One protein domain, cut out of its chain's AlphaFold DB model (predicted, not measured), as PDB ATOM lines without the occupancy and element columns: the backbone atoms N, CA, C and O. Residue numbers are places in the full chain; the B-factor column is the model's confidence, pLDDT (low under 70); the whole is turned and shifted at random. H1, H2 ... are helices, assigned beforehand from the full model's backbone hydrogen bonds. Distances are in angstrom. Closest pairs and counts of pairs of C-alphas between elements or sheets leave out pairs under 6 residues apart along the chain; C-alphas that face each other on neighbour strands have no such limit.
ATOM      1  N   VAL A 170      14.865 -37.862 -46.218       87.31
ATOM      2  CA  VAL A 170      13.787 -37.740 -45.230       87.31
ATOM      3  C   VAL A 170      13.746 -38.928 -44.263       87.31
ATOM      4  O   VAL A 170      13.471 -38.717 -43.084       87.31
ATOM      5  N   ASN A 171      14.073 -40.152 -44.705       87.06
ATOM      6  CA  ASN A 171      14.164 -41.300 -43.793       87.06
ATOM      7  C   ASN A 171      15.332 -41.117 -42.815       87.06
ATOM      8  O   ASN A 171      15.144 -41.245 -41.608       87.06
ATOM      9  N   GLU A 172      16.510 -40.746 -43.323       88.81
ATOM     10  CA  GLU A 172      17.687 -40.494 -42.483       88.81
ATOM     11  C   GLU A 172      17.440 -39.314 -41.532       88.81
ATOM     12  O   GLU A 172      17.763 -39.388 -40.347       88.81
ATOM     13  N   LEU A 173      16.778 -38.248 -41.999       91.50
ATOM     14  CA  LEU A 173      16.398 -37.137 -41.134       91.50
ATOM     15  C   LEU A 173      15.438 -37.572 -40.021       91.50
ATOM     16  O   LEU A 173      15.606 -37.138 -38.884       91.50
ATOM     17  N   HIS A 174      14.461 -38.432 -40.316       90.69
ATOM     18  CA  HIS A 174      13.545 -38.959 -39.307       90.69
ATOM     19  C   HIS A 174      14.288 -39.737 -38.212       90.69
ATOM     20  O   HIS A 174      14.029 -39.518 -37.031       90.69
ATOM     21  N   GLU A 175      15.260 -40.575 -38.583       92.31
ATOM     22  CA  GLU A 175      16.111 -41.284 -37.619       92.31
ATOM     23  C   GLU A 175      16.911 -40.315 -36.739       92.31
ATOM     24  O   GLU A 175      16.933 -40.469 -35.516       92.31
ATOM     25  N   ILE A 176      17.503 -39.274 -37.338       93.94
ATOM     26  CA  ILE A 176      18.235 -38.248 -36.586       93.94
ATOM     27  C   ILE A 176      17.298 -37.496 -35.633       93.94
ATOM     28  O   ILE A 176      17.664 -37.234 -34.487       93.94
ATOM     29  N   MET A 177      16.086 -37.151 -36.074       94.38
ATOM     30  CA  MET A 177      15.107 -36.479 -35.217       94.38
ATOM     31  C   MET A 177      14.725 -37.357 -34.027       94.38
ATOM     32  O   MET A 177      14.781 -36.863 -32.905       94.38
ATOM     33  N   ASN A 178      14.438 -38.645 -34.244       94.69
ATOM     34  CA  ASN A 178      14.121 -39.596 -33.172       94.69
ATOM     35  C   ASN A 178      15.263 -39.715 -32.150       94.69
ATOM     36  O   ASN A 178      15.017 -39.790 -30.949       94.69
ATOM     37  N   PHE A 179      16.520 -39.687 -32.601       95.81
ATOM     38  CA  PHE A 179      17.670 -39.639 -31.698       95.81
ATOM     39  C   PHE A 179      17.703 -38.343 -30.867       95.81
ATOM     40  O   PHE A 179      17.952 -38.384 -29.661       95.81
ATOM     41  N   ILE A 180      17.439 -37.187 -31.490       95.50
ATOM     42  CA  ILE A 180      17.487 -35.881 -30.813       95.50
ATOM     43  C   ILE A 180      16.335 -35.704 -29.812       95.50
ATOM     44  O   ILE A 180      16.506 -34.963 -28.847       95.50
ATOM     45  N   GLU A 181      15.210 -36.411 -29.960       95.44
ATOM     46  CA  GLU A 181      14.098 -36.377 -28.989       95.44
ATOM     47  C   GLU A 181      14.549 -36.688 -27.553       95.44
ATOM     48  O   GLU A 181      14.051 -36.078 -26.609       95.44
ATOM     49  N   ALA A 182      15.569 -37.534 -27.365       95.25
ATOM     50  CA  ALA A 182      16.153 -37.817 -26.047       95.25
ATOM     51  C   ALA A 182      16.849 -36.604 -25.381       95.25
ATOM     52  O   ALA A 182      17.257 -36.667 -24.216       95.25
ATOM     53  N   TYR A 183      17.013 -35.510 -26.124       95.38
ATOM     54  CA  TYR A 183      17.680 -34.278 -25.717       95.38
ATOM     55  C   TYR A 183      16.757 -33.050 -25.813       95.38
ATOM     56  O   TYR A 183      17.245 -31.920 -25.767       95.38
ATOM     57  N   GLU A 184      15.436 -33.244 -25.919       95.19
ATOM     58  CA  GLU A 184      14.432 -32.169 -25.983       95.19
ATOM     59  C   GLU A 184      14.565 -31.156 -24.828       95.19
ATOM     60  O   GLU A 184      14.402 -29.955 -25.028       95.19
ATOM     61  N   GLN A 185      14.964 -31.605 -23.636       94.56
ATOM     62  CA  GLN A 185      15.197 -30.763 -22.458       94.56
ATOM     63  C   GLN A 185      16.280 -29.684 -22.640       94.56
ATOM     64  O   GLN A 185      16.416 -28.798 -21.796       94.56
ATOM     65  N   LEU A 186      17.094 -29.769 -23.697       95.75
ATOM     66  CA  LEU A 186      18.114 -28.767 -24.016       95.75
ATOM     67  C   LEU A 186      17.540 -27.548 -24.756       95.75
ATOM     68  O   LEU A 186      18.234 -26.537 -24.866       95.75
ATOM     69  N   PHE A 187      16.303 -27.638 -25.247       95.75
ATOM     70  CA  PHE A 187      15.605 -26.579 -25.968       95.75
ATOM     71  C   PHE A 187      14.768 -25.719 -25.016       95.75
ATOM     72  O   PHE A 187      14.361 -26.159 -23.940       95.75
ATOM     73  N   GLU A 188      14.481 -24.484 -25.430       93.44
ATOM     74  CA  GLU A 188      13.506 -23.645 -24.733       93.44
ATOM     75  C   GLU A 188      12.079 -24.219 -24.877       93.44
ATOM     76  O   GLU A 188      11.781 -24.920 -25.856       93.44
ATOM     77  N   PRO A 189      11.164 -23.944 -23.927       92.06
ATOM     78  CA  PRO A 189       9.804 -24.470 -23.979       92.06
ATOM     79  C   PRO A 189       9.090 -24.125 -25.294       92.06
ATOM     80  O   PRO A 189       8.881 -22.959 -25.615       92.06
ATOM     81  N   GLY A 190       8.677 -25.155 -26.039       89.00
ATOM     82  CA  GLY A 190       7.964 -25.010 -27.314       89.00
ATOM     83  C   GLY A 190       8.852 -24.911 -28.560       89.00
ATOM     84  O   GLY A 190       8.328 -25.029 -29.668       89.00
ATOM     85  N   ASP A 191      10.176 -24.785 -28.413       93.75
ATOM     86  CA  ASP A 191      11.094 -24.682 -29.557       93.75
ATOM     87  C   ASP A 191      11.320 -26.029 -30.252       93.75
ATOM     88  O   ASP A 191      11.521 -26.070 -31.465       93.75
ATOM     89  N   PHE A 192      11.260 -27.146 -29.524       94.56
ATOM     90  CA  PHE A 192      11.594 -28.460 -30.078       94.56
ATOM     91  C   PHE A 192      10.664 -28.932 -31.224       94.56
ATOM     92  O   PHE A 192      11.163 -29.381 -32.262       94.56
ATOM     93  N   PRO A 193       9.325 -28.778 -31.142       93.62
ATOM     94  CA  PRO A 193       8.449 -29.030 -32.287       93.62
ATOM     95  C   PRO A 193       8.784 -28.175 -33.519       93.62
ATOM     96  O   PRO A 193       8.733 -28.679 -34.641       93.62
ATOM     97  N   ILE A 194       9.161 -26.906 -33.317       95.19
ATOM     98  CA  ILE A 194       9.547 -25.984 -34.397       95.19
ATOM     99  C   ILE A 194      10.903 -26.391 -34.981       95.19
ATOM    100  O   ILE A 194      11.090 -26.360 -36.192       95.19
ATOM    101  N   PHE A 195      11.842 -26.832 -34.145       95.75
ATOM    102  CA  PHE A 195      13.120 -27.390 -34.576       95.75
ATOM    103  C   PHE A 195      12.920 -28.590 -35.515       95.75
ATOM    104  O   PHE A 195      13.541 -28.647 -36.580       95.75
ATOM    105  N   LYS A 196      12.021 -29.527 -35.178       94.12
ATOM    106  CA  LYS A 196      11.730 -30.693 -36.032       94.12
ATOM    107  C   LYS A 196      11.198 -30.279 -37.404       94.12
ATOM    108  O   LYS A 196      11.700 -30.737 -38.431       94.12
ATOM    109  N   THR A 197      10.216 -29.378 -37.448       93.50
ATOM    110  CA  THR A 197       9.658 -28.899 -38.722       93.50
ATOM    111  C   THR A 197      10.653 -28.039 -39.502       93.50
ATOM    112  O   THR A 197      10.713 -28.141 -40.729       93.50
ATOM    113  N   ALA A 198      11.491 -27.257 -38.816       94.94
ATOM    114  CA  ALA A 198      12.546 -26.460 -39.432       94.94
ATOM    115  C   ALA A 198      13.572 -27.328 -40.163       94.94
ATOM    116  O   ALA A 198      13.970 -26.987 -41.274       94.94
ATOM    117  N   ASN A 199      13.966 -28.469 -39.593       94.62
ATOM    118  CA  ASN A 199      14.867 -29.404 -40.263       94.62
ATOM    119  C   ASN A 199      14.283 -29.944 -41.576       94.62
ATOM    120  O   ASN A 199      14.975 -29.926 -42.593       94.62
ATOM    121  N   ASN A 200      13.007 -30.345 -41.582       91.38
ATOM    122  CA  ASN A 200      12.331 -30.805 -42.800       91.38
ATOM    123  C   ASN A 200      12.294 -29.708 -43.874       91.38
ATOM    124  O   ASN A 200      12.629 -29.953 -45.034       91.38
ATOM    125  N   LEU A 201      11.937 -28.479 -43.488       92.50
ATOM    126  CA  LEU A 201      11.897 -27.347 -44.414       92.50
ATOM    127  C   LEU A 201      13.291 -27.027 -44.975       92.50
ATOM    128  O   LEU A 201      13.449 -26.855 -46.184       92.50
ATOM    129  N   MET A 202      14.313 -26.993 -44.117       92.00
ATOM    130  CA  MET A 202      15.696 -26.737 -44.519       92.00
ATOM    131  C   MET A 202      16.221 -27.814 -45.466       92.00
ATOM    132  O   MET A 202      16.801 -27.479 -46.500       92.00
ATOM    133  N   LEU A 203      15.964 -29.089 -45.165       91.19
ATOM    134  CA  LEU A 203      16.300 -30.202 -46.047       91.19
ATOM    135  C   LEU A 203      15.650 -30.030 -47.423       91.19
ATOM    136  O   LEU A 203      16.343 -30.093 -48.436       91.19
ATOM    137  N   LYS A 204      14.347 -29.737 -47.468       88.62
ATOM    138  CA  LYS A 204      13.600 -29.561 -48.719       88.62
ATOM    139  C   LYS A 204      14.135 -28.395 -49.554       88.62
ATOM    140  O   LYS A 204      14.309 -28.541 -50.767       88.62
ATOM    141  N   ILE A 205      14.446 -27.259 -48.916       88.06
ATOM    142  CA  ILE A 205      15.062 -26.098 -49.577       88.06
ATOM    143  C   ILE A 205      16.407 -26.491 -50.176       88.06
ATOM    144  O   ILE A 205      16.618 -26.293 -51.369       88.06
ATOM    145  N   ILE A 206      17.308 -27.069 -49.384       85.81
ATOM    146  CA  ILE A 206      18.665 -27.393 -49.837       85.81
ATOM    147  C   ILE A 206      18.624 -28.468 -50.915       85.81
ATOM    148  O   ILE A 206      19.269 -28.312 -51.947       85.81
ATOM    149  N   TYR A 207      17.824 -29.518 -50.739       85.88
ATOM    150  CA  TYR A 207      17.699 -30.574 -51.734       85.88
ATOM    151  C   TYR A 207      17.182 -30.032 -53.065       85.88
ATOM    152  O   TYR A 207      17.697 -30.395 -54.120       85.88
ATOM    153  N   CYS A 208      16.209 -29.116 -53.059       81.44
ATOM    154  CA  CYS A 208      15.747 -28.479 -54.293       81.44
ATOM    155  C   CYS A 208      16.803 -27.521 -54.870       81.44
ATOM    156  O   CYS A 208      17.048 -27.537 -56.075       81.44
ATOM    157  N   MET A 209      17.478 -26.748 -54.021       79.69
ATOM    158  CA  MET A 209      18.396 -25.666 -54.396       79.69
ATOM    159  C   MET A 209      19.856 -26.090 -54.584       79.69
ATOM    160  O   MET A 209      20.678 -25.236 -54.896       79.69
ATOM    161  N   VAL A 210      20.211 -27.356 -54.379       78.06
ATOM    162  CA  VAL A 210      21.565 -27.883 -54.602       78.06
ATOM    163  C   VAL A 210      21.476 -29.031 -55.616       78.06
ATOM    164  O   VAL A 210      20.707 -29.968 -55.413       78.06
ATOM    165  N   PRO A 211      22.194 -28.977 -56.754       66.19
ATOM    166  CA  PRO A 211      22.035 -29.954 -57.836       66.19
ATOM    167  C   PRO A 211      22.630 -31.317 -57.480       66.19
ATOM    168  O   PRO A 211      22.022 -32.344 -57.759       66.19
ATOM    169  N   VAL A 212      23.804 -31.307 -56.846       67.12
ATOM    170  CA  VAL A 212      24.522 -32.496 -56.389       67.12
ATOM    171  C   VAL A 212      24.533 -32.451 -54.868       67.12
ATOM    172  O   VAL A 212      25.294 -31.699 -54.263       67.12
ATOM    173  N   PHE A 213      23.612 -33.198 -54.268       64.38
ATOM    174  CA  PHE A 213      23.418 -33.287 -52.827       64.38
ATOM    175  C   PHE A 213      24.073 -34.578 -52.317       64.38
ATOM    176  O   PHE A 213      23.671 -35.665 -52.742       64.38
ATOM    177  N   ASN A 214      25.090 -34.461 -51.452       67.31
ATOM    178  CA  ASN A 214      25.691 -35.616 -50.779       67.31
ATOM    179  C   ASN A 214      24.998 -35.837 -49.431       67.31
ATOM    180  O   ASN A 214      25.251 -35.141 -48.448       67.31
ATOM    181  N   MET A 215      24.130 -36.836 -49.403       63.88
ATOM    182  CA  MET A 215      23.319 -37.206 -48.247       63.88
ATOM    183  C   MET A 215      24.141 -37.458 -46.981       63.88
ATOM    184  O   MET A 215      23.785 -36.943 -45.923       63.88
ATOM    185  N   ASN A 216      25.283 -38.145 -47.119       62.94
ATOM    186  CA  ASN A 216      26.138 -38.552 -46.000       62.94
ATOM    187  C   ASN A 216      26.689 -37.370 -45.200       62.94
ATOM    188  O   ASN A 216      27.047 -37.534 -44.038       62.94
ATOM    189  N   VAL A 217      26.762 -36.193 -45.824       67.62
ATOM    190  CA  VAL A 217      27.308 -34.985 -45.207       67.62
ATOM    191  C   VAL A 217      26.202 -33.973 -44.913       67.62
ATOM    192  O   VAL A 217      26.169 -33.366 -43.839       67.62
ATOM    193  N   TYR A 218      25.282 -33.761 -45.858       79.88
ATOM    194  CA  TYR A 218      24.333 -32.656 -45.771       79.88
ATOM    195  C   TYR A 218      23.272 -32.868 -44.693       79.88
ATOM    196  O   TYR A 218      23.019 -31.919 -43.962       79.88
ATOM    197  N   ASN A 219      22.700 -34.062 -44.515       86.19
ATOM    198  CA  ASN A 219      21.631 -34.263 -43.523       86.19
ATOM    199  C   ASN A 219      22.104 -33.946 -42.099       86.19
ATOM    200  O   ASN A 219      21.515 -33.115 -41.409       86.19
ATOM    201  N   TYR A 220      23.235 -34.517 -41.690       90.00
ATOM    202  CA  TYR A 220      23.811 -34.281 -40.367       90.00
ATOM    203  C   TYR A 220      24.295 -32.843 -40.182       90.00
ATOM    204  O   TYR A 220      24.133 -32.258 -39.110       90.00
ATOM    205  N   SER A 221      24.859 -32.240 -41.231       90.56
ATOM    206  CA  SER A 221      25.322 -30.849 -41.185       90.56
ATOM    207  C   SER A 221      24.164 -29.851 -41.131       90.56
ATOM    208  O   SER A 221      24.267 -28.842 -40.435       90.56
ATOM    209  N   ILE A 222      23.046 -30.144 -41.804       91.94
ATOM    210  CA  ILE A 222      21.789 -29.393 -41.690       91.94
ATOM    211  C   ILE A 222      21.282 -29.477 -40.261       91.94
ATOM    212  O   ILE A 222      21.040 -28.439 -39.654       91.94
ATOM    213  N   VAL A 223      21.195 -30.683 -39.699       94.50
ATOM    214  CA  VAL A 223      20.727 -30.871 -38.326       94.50
ATOM    215  C   VAL A 223      21.612 -30.135 -37.329       94.50
ATOM    216  O   VAL A 223      21.099 -29.394 -36.497       94.50
ATOM    217  N   ASN A 224      22.935 -30.251 -37.443       94.06
ATOM    218  CA  ASN A 224      23.870 -29.498 -36.608       94.06
ATOM    219  C   ASN A 224      23.676 -27.977 -36.746       94.06
ATOM    220  O   ASN A 224      23.690 -27.237 -35.759       94.06
ATOM    221  N   TYR A 225      23.460 -27.499 -37.972       94.38
ATOM    222  CA  TYR A 225      23.207 -26.088 -38.226       94.38
ATOM    223  C   TYR A 225      21.912 -25.610 -37.572       94.38
ATOM    224  O   TYR A 225      21.916 -24.602 -36.867       94.38
ATOM    225  N   VAL A 226      20.817 -26.348 -37.757       95.31
ATOM    226  CA  VAL A 226      19.521 -26.018 -37.161       95.31
ATOM    227  C   VAL A 226      19.585 -26.149 -35.636       95.31
ATOM    228  O   VAL A 226      19.053 -25.286 -34.948       95.31
ATOM    229  N   LEU A 227      20.318 -27.124 -35.084       95.38
ATOM    230  CA  LEU A 227      20.548 -27.246 -33.638       95.38
ATOM    231  C   LEU A 227      21.121 -25.950 -33.069       95.38
ATOM    232  O   LEU A 227      20.617 -25.441 -32.071       95.38
ATOM    233  N   ARG A 228      22.113 -25.355 -33.740       94.38
ATOM    234  CA  ARG A 228      22.678 -24.076 -33.301       94.38
ATOM    235  C   ARG A 228      21.692 -22.910 -33.373       94.38
ATOM    236  O   ARG A 228      21.780 -22.001 -32.555       94.38
ATOM    237  N   LEU A 229      20.779 -22.901 -34.346       94.62
ATOM    238  CA  LEU A 229      19.772 -21.837 -34.474       94.62
ATOM    239  C   LEU A 229      18.745 -21.852 -33.329       94.62
ATOM    240  O   LEU A 229      18.134 -20.820 -33.032       94.62
ATOM    241  N   PHE A 230      18.528 -23.014 -32.711       95.50
ATOM    242  CA  PHE A 230      17.543 -23.198 -31.643       95.50
ATOM    243  C   PHE A 230      18.175 -23.287 -30.248       95.50
ATOM    244  O   PHE A 230      17.549 -22.861 -29.286       95.50
ATOM    245  N   ILE A 231      19.425 -23.736 -30.131       94.00
ATOM    246  CA  ILE A 231      20.160 -23.787 -28.862       94.00
ATOM    247  C   ILE A 231      21.224 -22.682 -28.853       94.00
ATOM    248  O   ILE A 231      22.341 -22.838 -29.360       94.00
ATOM    249  N   THR A 232      20.853 -21.531 -28.290       87.88
ATOM    250  CA  THR A 232      21.725 -20.348 -28.188       87.88
ATOM    251  C   THR A 232      22.799 -20.515 -27.115       87.88
ATOM    252  O   THR A 232      23.932 -20.068 -27.312       87.88
ATOM    253  N   ASP A 233      22.470 -21.205 -26.020       93.44
ATOM    254  CA  ASP A 233      23.407 -21.581 -24.964       93.44
ATOM    255  C   ASP A 233      24.527 -22.474 -25.526       93.44
ATOM    256  O   ASP A 233      24.285 -23.537 -26.105       93.44
ATOM    257  N   ASN A 234      25.774 -22.020 -25.381       91.12
ATOM    258  CA  ASN A 234      26.933 -22.692 -25.963       91.12
ATOM    259  C   ASN A 234      27.217 -24.053 -25.322       91.12
ATOM    260  O   ASN A 234      27.650 -24.965 -26.028       91.12
ATOM    261  N   GLU A 235      26.992 -24.207 -24.018       95.19
ATOM    262  CA  GLU A 235      27.267 -25.456 -23.307       95.19
ATOM    263  C   GLU A 235      26.240 -26.518 -23.695       95.19
ATOM    264  O   GLU A 235      26.615 -27.625 -24.092       95.19
ATOM    265  N   LYS A 236      24.949 -26.152 -23.696       96.25
ATOM    266  CA  LYS A 236      23.867 -27.036 -24.151       96.25
ATOM    267  C   LYS A 236      24.058 -27.451 -25.610       96.25
ATOM    268  O   LYS A 236      23.926 -28.633 -25.929       96.25
ATOM    269  N   TYR A 237      24.408 -26.506 -26.489       95.12
ATOM    270  CA  TYR A 237      24.678 -26.799 -27.899       95.12
ATOM    271  C   TYR A 237      25.858 -27.763 -28.055       95.12
ATOM    272  O   TYR A 237      25.744 -28.764 -28.760       95.12
ATOM    273  N   THR A 238      26.974 -27.490 -27.373       94.62
ATOM    274  CA  THR A 238      28.183 -28.323 -27.448       94.62
ATOM    275  C   THR A 238      27.895 -29.743 -26.974       94.62
ATOM    276  O   THR A 238      28.298 -30.702 -27.633       94.62
ATOM    277  N   TYR A 239      27.138 -29.884 -25.886       96.38
ATOM    278  CA  TYR A 239      26.717 -31.183 -25.373       96.38
ATOM    279  C   TYR A 239      25.849 -31.950 -26.384       96.38
ATOM    280  O   TYR A 239      26.156 -33.100 -26.705       96.38
ATOM    281  N   ALA A 240      24.812 -31.315 -26.943       94.38
ATOM    282  CA  ALA A 240      23.948 -31.932 -27.955       94.38
ATOM    283  C   ALA A 240      24.735 -32.349 -29.210       94.38
ATOM    284  O   ALA A 240      24.589 -33.467 -29.707       94.38
ATOM    285  N   PHE A 241      25.609 -31.469 -29.703       94.00
ATOM    286  CA  PHE A 241      26.443 -31.730 -30.873       94.00
ATOM    287  C   PHE A 241      27.428 -32.880 -30.636       94.00
ATOM    288  O   PHE A 241      27.594 -33.740 -31.503       94.00
ATOM    289  N   GLN A 242      28.049 -32.946 -29.456       94.62
ATOM    290  CA  GLN A 242      28.934 -34.050 -29.102       94.62
ATOM    291  C   GLN A 242      28.177 -35.382 -29.085       94.62
ATOM    292  O   GLN A 242      28.667 -36.361 -29.642       94.62
ATOM    293  N   LYS A 243      26.961 -35.415 -28.527       96.25
ATOM    294  CA  LYS A 243      26.121 -36.621 -28.524       96.25
ATOM    295  C   LYS A 243      25.730 -37.063 -29.931       96.25
ATOM    296  O   LYS A 243      25.804 -38.253 -30.229       96.25
ATOM    297  N   LEU A 244      25.392 -36.118 -30.810       93.75
ATOM    298  CA  LEU A 244      25.132 -36.394 -32.225       93.75
ATOM    299  C   LEU A 244      26.356 -37.021 -32.910       93.75
ATOM    300  O   LEU A 244      26.228 -38.035 -33.592       93.75
ATOM    301  N   LYS A 245      27.545 -36.450 -32.693       93.31
ATOM    302  CA  LYS A 245      28.800 -36.931 -33.284       93.31
ATOM    303  C   LYS A 245      29.238 -38.294 -32.740       93.31
ATOM    304  O   LYS A 245      29.786 -39.094 -33.485       93.31
ATOM    305  N   GLU A 246      29.020 -38.560 -31.452       94.00
ATOM    306  CA  GLU A 246      29.300 -39.862 -30.833       94.00
ATOM    307  C   GLU A 246      28.394 -40.960 -31.406       94.00
ATOM    308  O   GLU A 246      28.865 -42.060 -31.691       94.00
ATOM    309  N   HIS A 247      27.105 -40.663 -31.598       94.50
ATOM    310  CA  HIS A 247      26.151 -41.629 -32.138       94.50
ATOM    311  C   HIS A 247      26.413 -41.920 -33.624       94.50
ATOM    312  O   HIS A 247      26.544 -43.081 -34.006       94.50
ATOM    313  N   TYR A 248      26.590 -40.873 -34.435       91.19
ATOM    314  CA  TYR A 248      26.846 -40.957 -35.879       91.19
ATOM    315  C   TYR A 248      28.334 -40.766 -36.211       91.19
ATOM    316  O   TYR A 248      28.714 -39.924 -37.022       91.19
ATOM    317  N   HIS A 249      29.194 -41.524 -35.533       86.88
ATOM    318  CA  HIS A 249      30.654 -41.410 -35.621       86.88
ATOM    319  C   HIS A 249      31.236 -41.786 -36.994       86.88
ATOM    320  O   HIS A 249      32.346 -41.375 -37.327       86.88
ATOM    321  N   ASP A 250      30.501 -42.573 -37.776       85.12
ATOM    322  CA  ASP A 250      30.821 -42.976 -39.146       85.12
ATOM    323  C   ASP A 250      30.415 -41.922 -40.191       85.12
ATOM    324  O   ASP A 250      30.786 -42.033 -41.360       85.12
ATOM    325  N   LYS A 251      29.671 -40.889 -39.778       85.81
ATOM    326  CA  LYS A 251      29.136 -39.844 -40.650       85.81
ATOM    327  C   LYS A 251      29.945 -38.562 -40.530       85.81
ATOM    328  O   LYS A 251      30.384 -38.158 -39.452       85.81
ATOM    329  N   GLU A 252      30.122 -37.876 -41.654       84.44
ATOM    330  CA  GLU A 252      30.797 -36.585 -41.661       84.44
ATOM    331  C   GLU A 252      29.812 -35.474 -41.281       84.44
ATOM    332  O   GLU A 252      28.796 -35.259 -41.942       84.44
ATOM    333  N   ILE A 253      30.138 -34.726 -40.223       84.94
ATOM    334  CA  ILE A 253      29.359 -33.563 -39.790       84.94
ATOM    335  C   ILE A 253      30.227 -32.317 -39.905       84.94
ATOM    336  O   ILE A 253      31.205 -32.147 -39.170       84.94
ATOM    337  N   ILE A 254      29.862 -31.422 -40.822       78.94
ATOM    338  CA  ILE A 254      30.615 -30.195 -41.068       78.94
ATOM    339  C   ILE A 254      30.484 -29.284 -39.850       78.94
ATOM    340  O   ILE A 254      29.390 -29.018 -39.340       78.94
ATOM    341  N   HIS A 255      31.619 -28.747 -39.411       77.62
ATOM    342  CA  HIS A 255      31.632 -27.748 -38.357       77.62
ATOM    343  C   HIS A 255      30.878 -26.477 -38.782       77.62
ATOM    344  O   HIS A 255      31.026 -25.976 -39.904       77.62
ATOM    345  N   ILE A 256      30.108 -25.903 -37.858       82.25
ATOM    346  CA  ILE A 256      29.177 -24.813 -38.161       82.25
ATOM    347  C   ILE A 256      29.838 -23.578 -38.774       82.25
ATOM    348  O   ILE A 256      29.279 -22.956 -39.677       82.25
ATOM    349  N   SER A 257      31.060 -23.252 -38.349       76.19
ATOM    350  CA  SER A 257      31.809 -22.096 -38.856       76.19
ATOM    351  C   SER A 257      31.995 -22.134 -40.375       76.19
ATOM    352  O   SER A 257      31.973 -21.075 -41.015       76.19
ATOM    353  N   SER A 258      32.152 -23.340 -40.927       73.69
ATOM    354  CA  SER A 258      32.369 -23.615 -42.347       73.69
ATOM    355  C   SER A 258      31.048 -23.732 -43.108       73.69
ATOM    356  O   SER A 258      30.941 -23.248 -44.234       73.69
ATOM    357  N   PHE A 259      30.021 -24.313 -42.484       81.38
ATOM    358  CA  PHE A 259      28.728 -24.554 -43.128       81.38
ATOM    359  C   PHE A 259      27.823 -23.314 -43.163       81.38
ATOM    360  O   PHE A 259      27.078 -23.107 -44.117       81.38
ATOM    361  N   GLN A 260      27.936 -22.421 -42.178       83.19
ATOM    362  CA  GLN A 260      27.072 -21.243 -42.047       83.19
ATOM    363  C   GLN A 260      27.087 -20.326 -43.278       83.19
ATOM    364  O   GLN A 260      26.034 -19.860 -43.699       83.19
ATOM    365  N   ASN A 261      28.254 -20.073 -43.883       82.25
ATOM    366  CA  ASN A 261      28.340 -19.236 -45.089       82.25
ATOM    367  C   ASN A 261      27.600 -19.886 -46.264       82.25
ATOM    368  O   ASN A 261      26.940 -19.207 -47.045       82.25
ATOM    369  N   HIS A 262      27.722 -21.206 -46.396       81.88
ATOM    370  CA  HIS A 262      27.037 -21.961 -47.433       81.88
ATOM    371  C   HIS A 262      25.516 -21.885 -47.241       81.88
ATOM    372  O   HIS A 262      24.794 -21.517 -48.166       81.88
ATOM    373  N   MET A 263      25.058 -22.106 -46.008       84.00
ATOM    374  CA  MET A 263      23.649 -22.024 -45.636       84.00
ATOM    375  C   MET A 263      23.053 -20.636 -45.841       84.00
ATOM    376  O   MET A 263      22.003 -20.511 -46.470       84.00
ATOM    377  N   PHE A 264      23.743 -19.588 -45.395       84.81
ATOM    378  CA  PHE A 264      23.307 -18.208 -45.595       84.81
ATOM    379  C   PHE A 264      23.115 -17.876 -47.081       84.81
ATOM    380  O   PHE A 264      22.110 -17.275 -47.459       84.81
ATOM    381  N   ASN A 265      24.038 -18.317 -47.941       82.44
ATOM    382  CA  ASN A 265      23.949 -18.082 -49.380       82.44
ATOM    383  C   ASN A 265      22.787 -18.838 -50.033       82.44
ATOM    384  O   ASN A 265      22.091 -18.256 -50.863       82.44
ATOM    385  N   ILE A 266      22.554 -20.102 -49.659       83.31
ATOM    386  CA  ILE A 266      21.417 -20.882 -50.175       83.31
ATOM    387  C   ILE A 266      20.098 -20.225 -49.775       83.31
ATOM    388  O   ILE A 266      19.244 -20.009 -50.633       83.31
ATOM    389  N   ILE A 267      19.940 -19.867 -48.498       87.25
ATOM    390  CA  ILE A 267      18.705 -19.254 -47.995       87.25
ATOM    391  C   ILE A 267      18.494 -17.865 -48.598       87.25
ATOM    392  O   ILE A 267      17.393 -17.559 -49.049       87.25
ATOM    393  N   SER A 268      19.551 -17.062 -48.728       83.19
ATOM    394  CA  SER A 268      19.481 -15.763 -49.409       83.19
ATOM    395  C   SER A 268      19.103 -15.904 -50.885       83.19
ATOM    396  O   SER A 268      18.304 -15.122 -51.399       83.19
ATOM    397  N   ALA A 269      19.649 -16.902 -51.581       81.06
ATOM    398  CA  ALA A 269      19.294 -17.197 -52.965       81.06
ATOM    399  C   ALA A 269      17.823 -17.634 -53.074       81.06
ATOM    400  O   ALA A 269      17.081 -17.096 -53.891       81.06
ATOM    401  N   PHE A 270      17.380 -18.546 -52.208       83.50
ATOM    402  CA  PHE A 270      15.994 -19.010 -52.149       83.50
ATOM    403  C   PHE A 270      15.004 -17.871 -51.843       83.50
ATOM    404  O   PHE A 270      13.949 -17.780 -52.466       83.50
ATOM    405  N   LYS A 271      15.369 -16.950 -50.942       83.50
ATOM    406  CA  LYS A 271      14.575 -15.763 -50.597       83.50
ATOM    407  C   LYS A 271      14.394 -14.825 -51.792       83.50
ATOM    408  O   LYS A 271      13.264 -14.410 -52.064       83.50
ATOM    409  N   ASN A 272      15.487 -14.517 -52.495       73.88
ATOM    410  CA  ASN A 272      15.566 -13.396 -53.440       73.88
ATOM    411  C   ASN A 272      15.341 -13.768 -54.913       73.88
ATOM    412  O   ASN A 272      15.125 -12.880 -55.736       73.88
ATOM    413  N   ILE A 273      15.417 -15.047 -55.283       67.62
ATOM    414  CA  ILE A 273      15.326 -15.456 -56.689       67.62
ATOM    415  C   ILE A 273      13.893 -15.881 -57.010       67.62
ATOM    416  O   ILE A 273      13.465 -16.984 -56.682       67.62
ATOM    417  N   SER A 274      13.172 -15.018 -57.731       60.78
ATOM    418  CA  SER A 274      11.822 -15.291 -58.255       60.78
ATOM    419  C   SER A 274      11.784 -16.330 -59.384       60.78
ATOM    420  O   SER A 274      10.712 -16.727 -59.822       60.78
ATOM    421  N   ILE A 275      12.948 -16.762 -59.879       54.66
ATOM    422  CA  ILE A 275      13.084 -17.681 -61.023       54.66
ATOM    423  C   ILE A 275      12.845 -19.145 -60.612       54.66
ATOM    424  O   ILE A 275      12.591 -19.994 -61.468       54.66
ATOM    425  N   PHE A 276      12.918 -19.462 -59.317       61.91
ATOM    426  CA  PHE A 276      12.726 -20.828 -58.844       61.91
ATOM    427  C   PHE A 276      11.261 -21.100 -58.529       61.91
ATOM    428  O   PHE A 276      10.741 -20.623 -57.520       61.91
ATOM    429  N   SER A 277      10.637 -21.985 -59.311       65.69
ATOM    430  CA  SER A 277       9.328 -22.551 -58.954       65.69
ATOM    431  C   SER A 277       9.371 -23.308 -57.620       65.69
ATOM    432  O   SER A 277       8.334 -23.541 -57.000       65.69
ATOM    433  N   ALA A 278      10.579 -23.659 -57.148       69.56
ATOM    434  CA  ALA A 278      10.842 -24.222 -55.828       69.56
ATOM    435  C   ALA A 278      10.192 -23.418 -54.705       69.56
ATOM    436  O   ALA A 278       9.647 -24.020 -53.786       69.56
ATOM    437  N   LYS A 279      10.213 -22.083 -54.779       79.44
ATOM    438  CA  LYS A 279       9.668 -21.238 -53.715       79.44
ATOM    439  C   LYS A 279       8.153 -21.394 -53.592       79.44
ATOM    440  O   LYS A 279       7.675 -21.652 -52.494       79.44
ATOM    441  N   ASP A 280       7.433 -21.337 -54.709       79.62
ATOM    442  CA  ASP A 280       5.968 -21.461 -54.739       79.62
ATOM    443  C   ASP A 280       5.491 -22.834 -54.254       79.62
ATOM    444  O   ASP A 280       4.428 -22.967 -53.654       79.62
ATOM    445  N   TYR A 281       6.286 -23.873 -54.509       82.81
ATOM    446  CA  TYR A 281       5.987 -25.224 -54.052       82.81
ATOM    447  C   TYR A 281       6.341 -25.456 -52.577       82.81
ATOM    448  O   TYR A 281       5.565 -26.065 -51.842       82.81
ATOM    449  N   ILE A 282       7.528 -25.018 -52.151       86.62
ATOM    450  CA  ILE A 282       8.036 -25.254 -50.795       86.62
ATOM    451  C   ILE A 282       7.297 -24.371 -49.786       86.62
ATOM    452  O   ILE A 282       6.964 -24.850 -48.711       86.62
ATOM    453  N   LEU A 283       7.003 -23.117 -50.141       88.62
ATOM    454  CA  LEU A 283       6.288 -22.148 -49.303       88.62
ATOM    455  C   LEU A 283       4.822 -22.004 -49.742       88.62
ATOM    456  O   LEU A 283       4.295 -20.900 -49.858       88.62
ATOM    457  N   LYS A 284       4.160 -23.131 -50.033       82.25
ATOM    458  CA  LYS A 284       2.809 -23.152 -50.624       82.25
ATOM    459  C   LYS A 284       1.691 -22.751 -49.661       82.25
ATOM    460  O   LYS A 284       0.589 -22.436 -50.105       82.25
ATOM    461  N   ASN A 285       1.925 -22.836 -48.351       87.31
ATOM    462  CA  ASN A 285       0.934 -22.500 -47.334       87.31
ATOM    463  C   ASN A 285       1.505 -21.536 -46.290       87.31
ATOM    464  O   ASN A 285       2.716 -21.407 -46.124       87.31
ATOM    465  N   GLN A 286       0.600 -20.879 -45.566       90.12
ATOM    466  CA  GLN A 286       0.945 -19.843 -44.597       90.12
ATOM    467  C   GLN A 286       1.864 -20.348 -43.472       90.12
ATOM    468  O   GLN A 286       2.748 -19.616 -43.042       90.12
ATOM    469  N   LYS A 287       1.714 -21.606 -43.039       91.19
ATOM    470  CA  LYS A 287       2.562 -22.185 -41.985       91.19
ATOM    471  C   LYS A 287       4.004 -22.366 -42.454       91.19
ATOM    472  O   LYS A 287       4.924 -22.092 -41.690       91.19
ATOM    473  N   ASP A 288       4.200 -22.799 -43.698       90.44
ATOM    474  CA  ASP A 288       5.535 -22.949 -44.288       90.44
ATOM    475  C   ASP A 288       6.223 -21.584 -44.448       90.44
ATOM    476  O   ASP A 288       7.424 -21.467 -44.204       90.44
ATOM    477  N   ILE A 289       5.459 -20.544 -44.806       91.88
ATOM    478  CA  ILE A 289       5.947 -19.157 -44.899       91.88
ATOM    479  C   ILE A 289       6.379 -18.645 -43.520       91.88
ATOM    480  O   ILE A 289       7.507 -18.184 -43.365       91.88
ATOM    481  N   GLU A 290       5.526 -18.782 -42.505       93.94
ATOM    482  CA  GLU A 290       5.832 -18.355 -41.133       93.94
ATOM    483  C   GLU A 290       7.056 -19.083 -40.568       93.94
ATOM    484  O   GLU A 290       7.943 -18.463 -39.978       93.94
ATOM    485  N   LEU A 291       7.149 -20.398 -40.795       94.88
ATOM    486  CA  LEU A 291       8.307 -21.190 -40.393       94.88
ATOM    487  C   LEU A 291       9.585 -20.721 -41.103       94.88
ATOM    488  O   LEU A 291      10.632 -20.597 -40.465       94.88
ATOM    489  N   PHE A 292       9.507 -20.431 -42.405       94.75
ATOM    490  CA  PHE A 292      10.634 -19.888 -43.156       94.75
ATOM    491  C   PHE A 292      11.099 -18.540 -42.596       94.75
ATOM    492  O   PHE A 292      12.301 -18.345 -42.422       94.75
ATOM    493  N   ASP A 293      10.177 -17.638 -42.258       93.81
ATOM    494  CA  ASP A 293      10.509 -16.322 -41.705       93.81
ATOM    495  C   ASP A 293      11.187 -16.428 -40.330       93.81
ATOM    496  O   ASP A 293      12.178 -15.733 -40.072       93.81
ATOM    497  N   ILE A 294      10.730 -17.349 -39.472       94.06
ATOM    498  CA  ILE A 294      11.375 -17.657 -38.183       94.06
ATOM    499  C   ILE A 294      12.819 -18.121 -38.404       94.06
ATOM    500  O   ILE A 294      13.752 -17.608 -37.776       94.06
ATOM    501  N   ILE A 295      13.020 -19.081 -39.311       94.38
ATOM    502  CA  ILE A 295      14.346 -19.633 -39.605       94.38
ATOM    503  C   ILE A 295      15.250 -18.564 -40.216       94.38
ATOM    504  O   ILE A 295      16.386 -18.400 -39.771       94.38
ATOM    505  N   ASN A 296      14.756 -17.808 -41.199       92.81
ATOM    506  CA  ASN A 296      15.510 -16.744 -41.853       92.81
ATOM    507  C   ASN A 296      15.967 -15.692 -40.834       92.81
ATOM    508  O   ASN A 296      17.134 -15.309 -40.835       92.81
ATOM    509  N   THR A 297      15.086 -15.293 -39.914       93.62
ATOM    510  CA  THR A 297      15.423 -14.354 -38.835       93.62
ATOM    511  C   THR A 297      16.532 -14.907 -37.937       93.62
ATOM    512  O   THR A 297      17.523 -14.223 -37.682       93.62
ATOM    513  N   LYS A 298      16.427 -16.170 -37.496       93.62
ATOM    514  CA  LYS A 298      17.473 -16.822 -36.683       93.62
ATOM    515  C   LYS A 298      18.814 -16.905 -37.430       93.62
ATOM    516  O   LYS A 298      19.863 -16.672 -36.831       93.62
ATOM    517  N   ILE A 299      18.792 -17.196 -38.734       92.25
ATOM    518  CA  ILE A 299      19.991 -17.242 -39.588       92.25
ATOM    519  C   ILE A 299      20.643 -15.858 -39.705       92.25
ATOM    520  O   ILE A 299      21.861 -15.754 -39.554       92.25
ATOM    521  N   GLU A 300      19.858 -14.805 -39.944       89.75
ATOM    522  CA  GLU A 300      20.353 -13.425 -40.038       89.75
ATOM    523  C   GLU A 300      20.984 -12.962 -38.713       89.75
ATOM    524  O   GLU A 300      22.075 -12.389 -38.714       89.75
ATOM    525  N   VAL A 301      20.369 -13.282 -37.568       90.00
ATOM    526  CA  VAL A 301      20.941 -12.991 -36.241       90.00
ATOM    527  C   VAL A 301      22.278 -13.709 -36.038       90.00
ATOM    528  O   VAL A 301      23.267 -13.075 -35.662       90.00
ATOM    529  N   LEU A 302      22.343 -15.016 -36.328       86.50
ATOM    530  CA  LEU A 302      23.576 -15.798 -36.195       86.50
ATOM    531  C   LEU A 302      24.688 -15.281 -37.128       86.50
ATOM    532  O   LEU A 302      25.866 -15.297 -36.764       86.50
ATOM    533  N   TRP A 303      24.330 -14.829 -38.333       85.94
ATOM    534  CA  TRP A 303      25.259 -14.226 -39.289       85.94
ATOM    535  C   TRP A 303      25.849 -12.912 -38.774       85.94
ATOM    536  O   TRP A 303      27.071 -12.764 -38.716       85.94
ATOM    537  N   ASN A 304      24.989 -11.996 -38.331       85.94
ATOM    538  CA  ASN A 304      25.397 -10.673 -37.863       85.94
ATOM    539  C   ASN A 304      26.297 -10.747 -36.622       85.94
ATOM    540  O   ASN A 304      27.249  -9.976 -36.509       85.94
ATOM    541  N   ASN A 305      26.044 -11.689 -35.709       83.06
ATOM    542  CA  ASN A 305      26.903 -11.891 -34.538       83.06
ATOM    543  C   ASN A 305      28.321 -12.326 -34.940       83.06
ATOM    544  O   ASN A 305      29.297 -11.759 -34.460       83.06
ATOM    545  N   LYS A 306      28.447 -13.245 -35.907       79.81
ATOM    546  CA  LYS A 306      29.750 -13.670 -36.442       79.81
ATOM    547  C   LYS A 306      30.501 -12.542 -37.151       79.81
ATOM    548  O   LYS A 306      31.731 -12.511 -37.125       79.81
ATOM    549  N   GLU A 307      29.797 -11.645 -37.841       79.19
ATOM    550  CA  GLU A 307      30.433 -10.485 -38.477       79.19
ATOM    551  C   GLU A 307      30.969  -9.485 -37.448       79.19
ATOM    552  O   GLU A 307      32.074  -8.977 -37.634       79.19
ATOM    553  N   LYS A 308      30.244  -9.267 -36.342       76.44
ATOM    554  CA  LYS A 308      30.704  -8.426 -35.226       76.44
ATOM    555  C   LYS A 308      31.953  -8.994 -34.554       76.44
ATOM    556  O   LYS A 308      32.950  -8.289 -34.461       76.44
ATOM    557  N   GLU A 309      31.953 -10.282 -34.209       75.19
ATOM    558  CA  GLU A 309      33.118 -10.957 -33.609       75.19
ATOM    559  C   GLU A 309      34.373 -10.866 -34.503       75.19
ATOM    560  O   GLU A 309      35.500 -10.694 -34.033       75.19
ATOM    561  N   LYS A 310      34.198 -10.946 -35.829       73.81
ATOM    562  CA  LYS A 310      35.291 -10.768 -36.801       73.81
ATOM    563  C   LYS A 310      35.798  -9.334 -36.910       73.81
ATOM    564  O   LYS A 310      36.946  -9.150 -37.302       73.81
ATOM    565  N   ALA A 311      34.947  -8.340 -36.674       69.12
ATOM    566  CA  ALA A 311      35.358  -6.942 -36.663       69.12
ATOM    567  C   ALA A 311      36.164  -6.644 -35.391       69.12
ATOM    568  O   ALA A 311      37.283  -6.155 -35.479       69.12
ATOM    569  N   GLU A 312      35.664  -7.076 -34.233       68.81
ATOM    570  CA  GLU A 312      36.310  -6.874 -32.928       68.81
ATOM    571  C   GLU A 312      37.682  -7.573 -32.822       68.81
ATOM    572  O   GLU A 312      38.619  -7.036 -32.236       68.81
ATOM    573  N   SER A 313      37.845  -8.738 -33.460       67.94
ATOM    574  CA  SER A 313      39.124  -9.472 -33.524       67.94
ATOM    575  C   SER A 313      40.143  -8.921 -34.532       67.94
ATOM    576  O   SER A 313      41.276  -9.393 -34.569       67.94
ATOM    577  N   ARG A 314      39.756  -7.963 -35.385       62.09
ATOM    578  CA  ARG A 314      40.674  -7.268 -36.311       62.09
ATOM    579  C   ARG A 314      41.206  -5.956 -35.745       62.09
ATOM    580  O   ARG A 314      42.234  -5.484 -36.220       62.09
TER     581      ARG A 314
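Overview. This is residues 170 to 314 of the 316 residues of an uncharacterized protein of Plasmodium yoelii 17X (UniProt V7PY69). H2 and H3 cross at the core of a compact body of helices, with H1 packed on one side of them and H5 and H7 crossing each other on the other side. H4 packs on H3 at one end and short H6 on H2 at the other; residues 307 to 314, of which 307 to 312 belong to H7, stick out. The printed part has 145 residues, all helix by class, with seven named helices, H1 to H7; the radius of gyration of the C-alphas is 15.1 A and the spans are 43 by 40 by 32 A.

Arrangement. Start with H1, residues 170 to 181, H2, residues 191 to 209, and H3, residues 215 to 230, an up-and-down bundle, each running against the one before. In the hairpin of H2 and H3, the closest C-alphas, of Asn 199 and Val 223, are 6.3 A apart, at a steep tilt of 41 degrees. H4, residues 234 to 247, touches H3 with residues 237 to 241 alone, closest at C-alphas 237 and 228, 6.4 A. H5, residues 256 to 272, touches H3 with residues 256 to 260 alone, closest at C-alphas 256 and 225, 6.1 A. H6, residues 277 to 282, touches H2, closest at C-alphas 278 and 208, 6.7 A. H7, residues 286 to 312, touches H5 at a steep tilt of 48 degrees, closest at C-alphas 299 and 264, 6.9 A. Every O i to N i+4 pair is within hydrogen-bond range in H1, H2, H4, H6 and H7; 11 of 12 are in H3 and 11 of 13 in H5.

Along the chain. Find C-alpha 170 at (13.787, -37.740, -45.230), where H1 begins; H2 spans 25.9 A, H7 39.4 A, ending at C-alpha 312, (36.310, -6.874, -32.928).

Size, cuts and confidence. The farthest C-alphas, of Asn 285 and Arg 314, are 44.0 A apart. The printed part has no cut and no long link; pLDDT is under 70 at residues 211 to 217, 273 to 278 and 311 to 314.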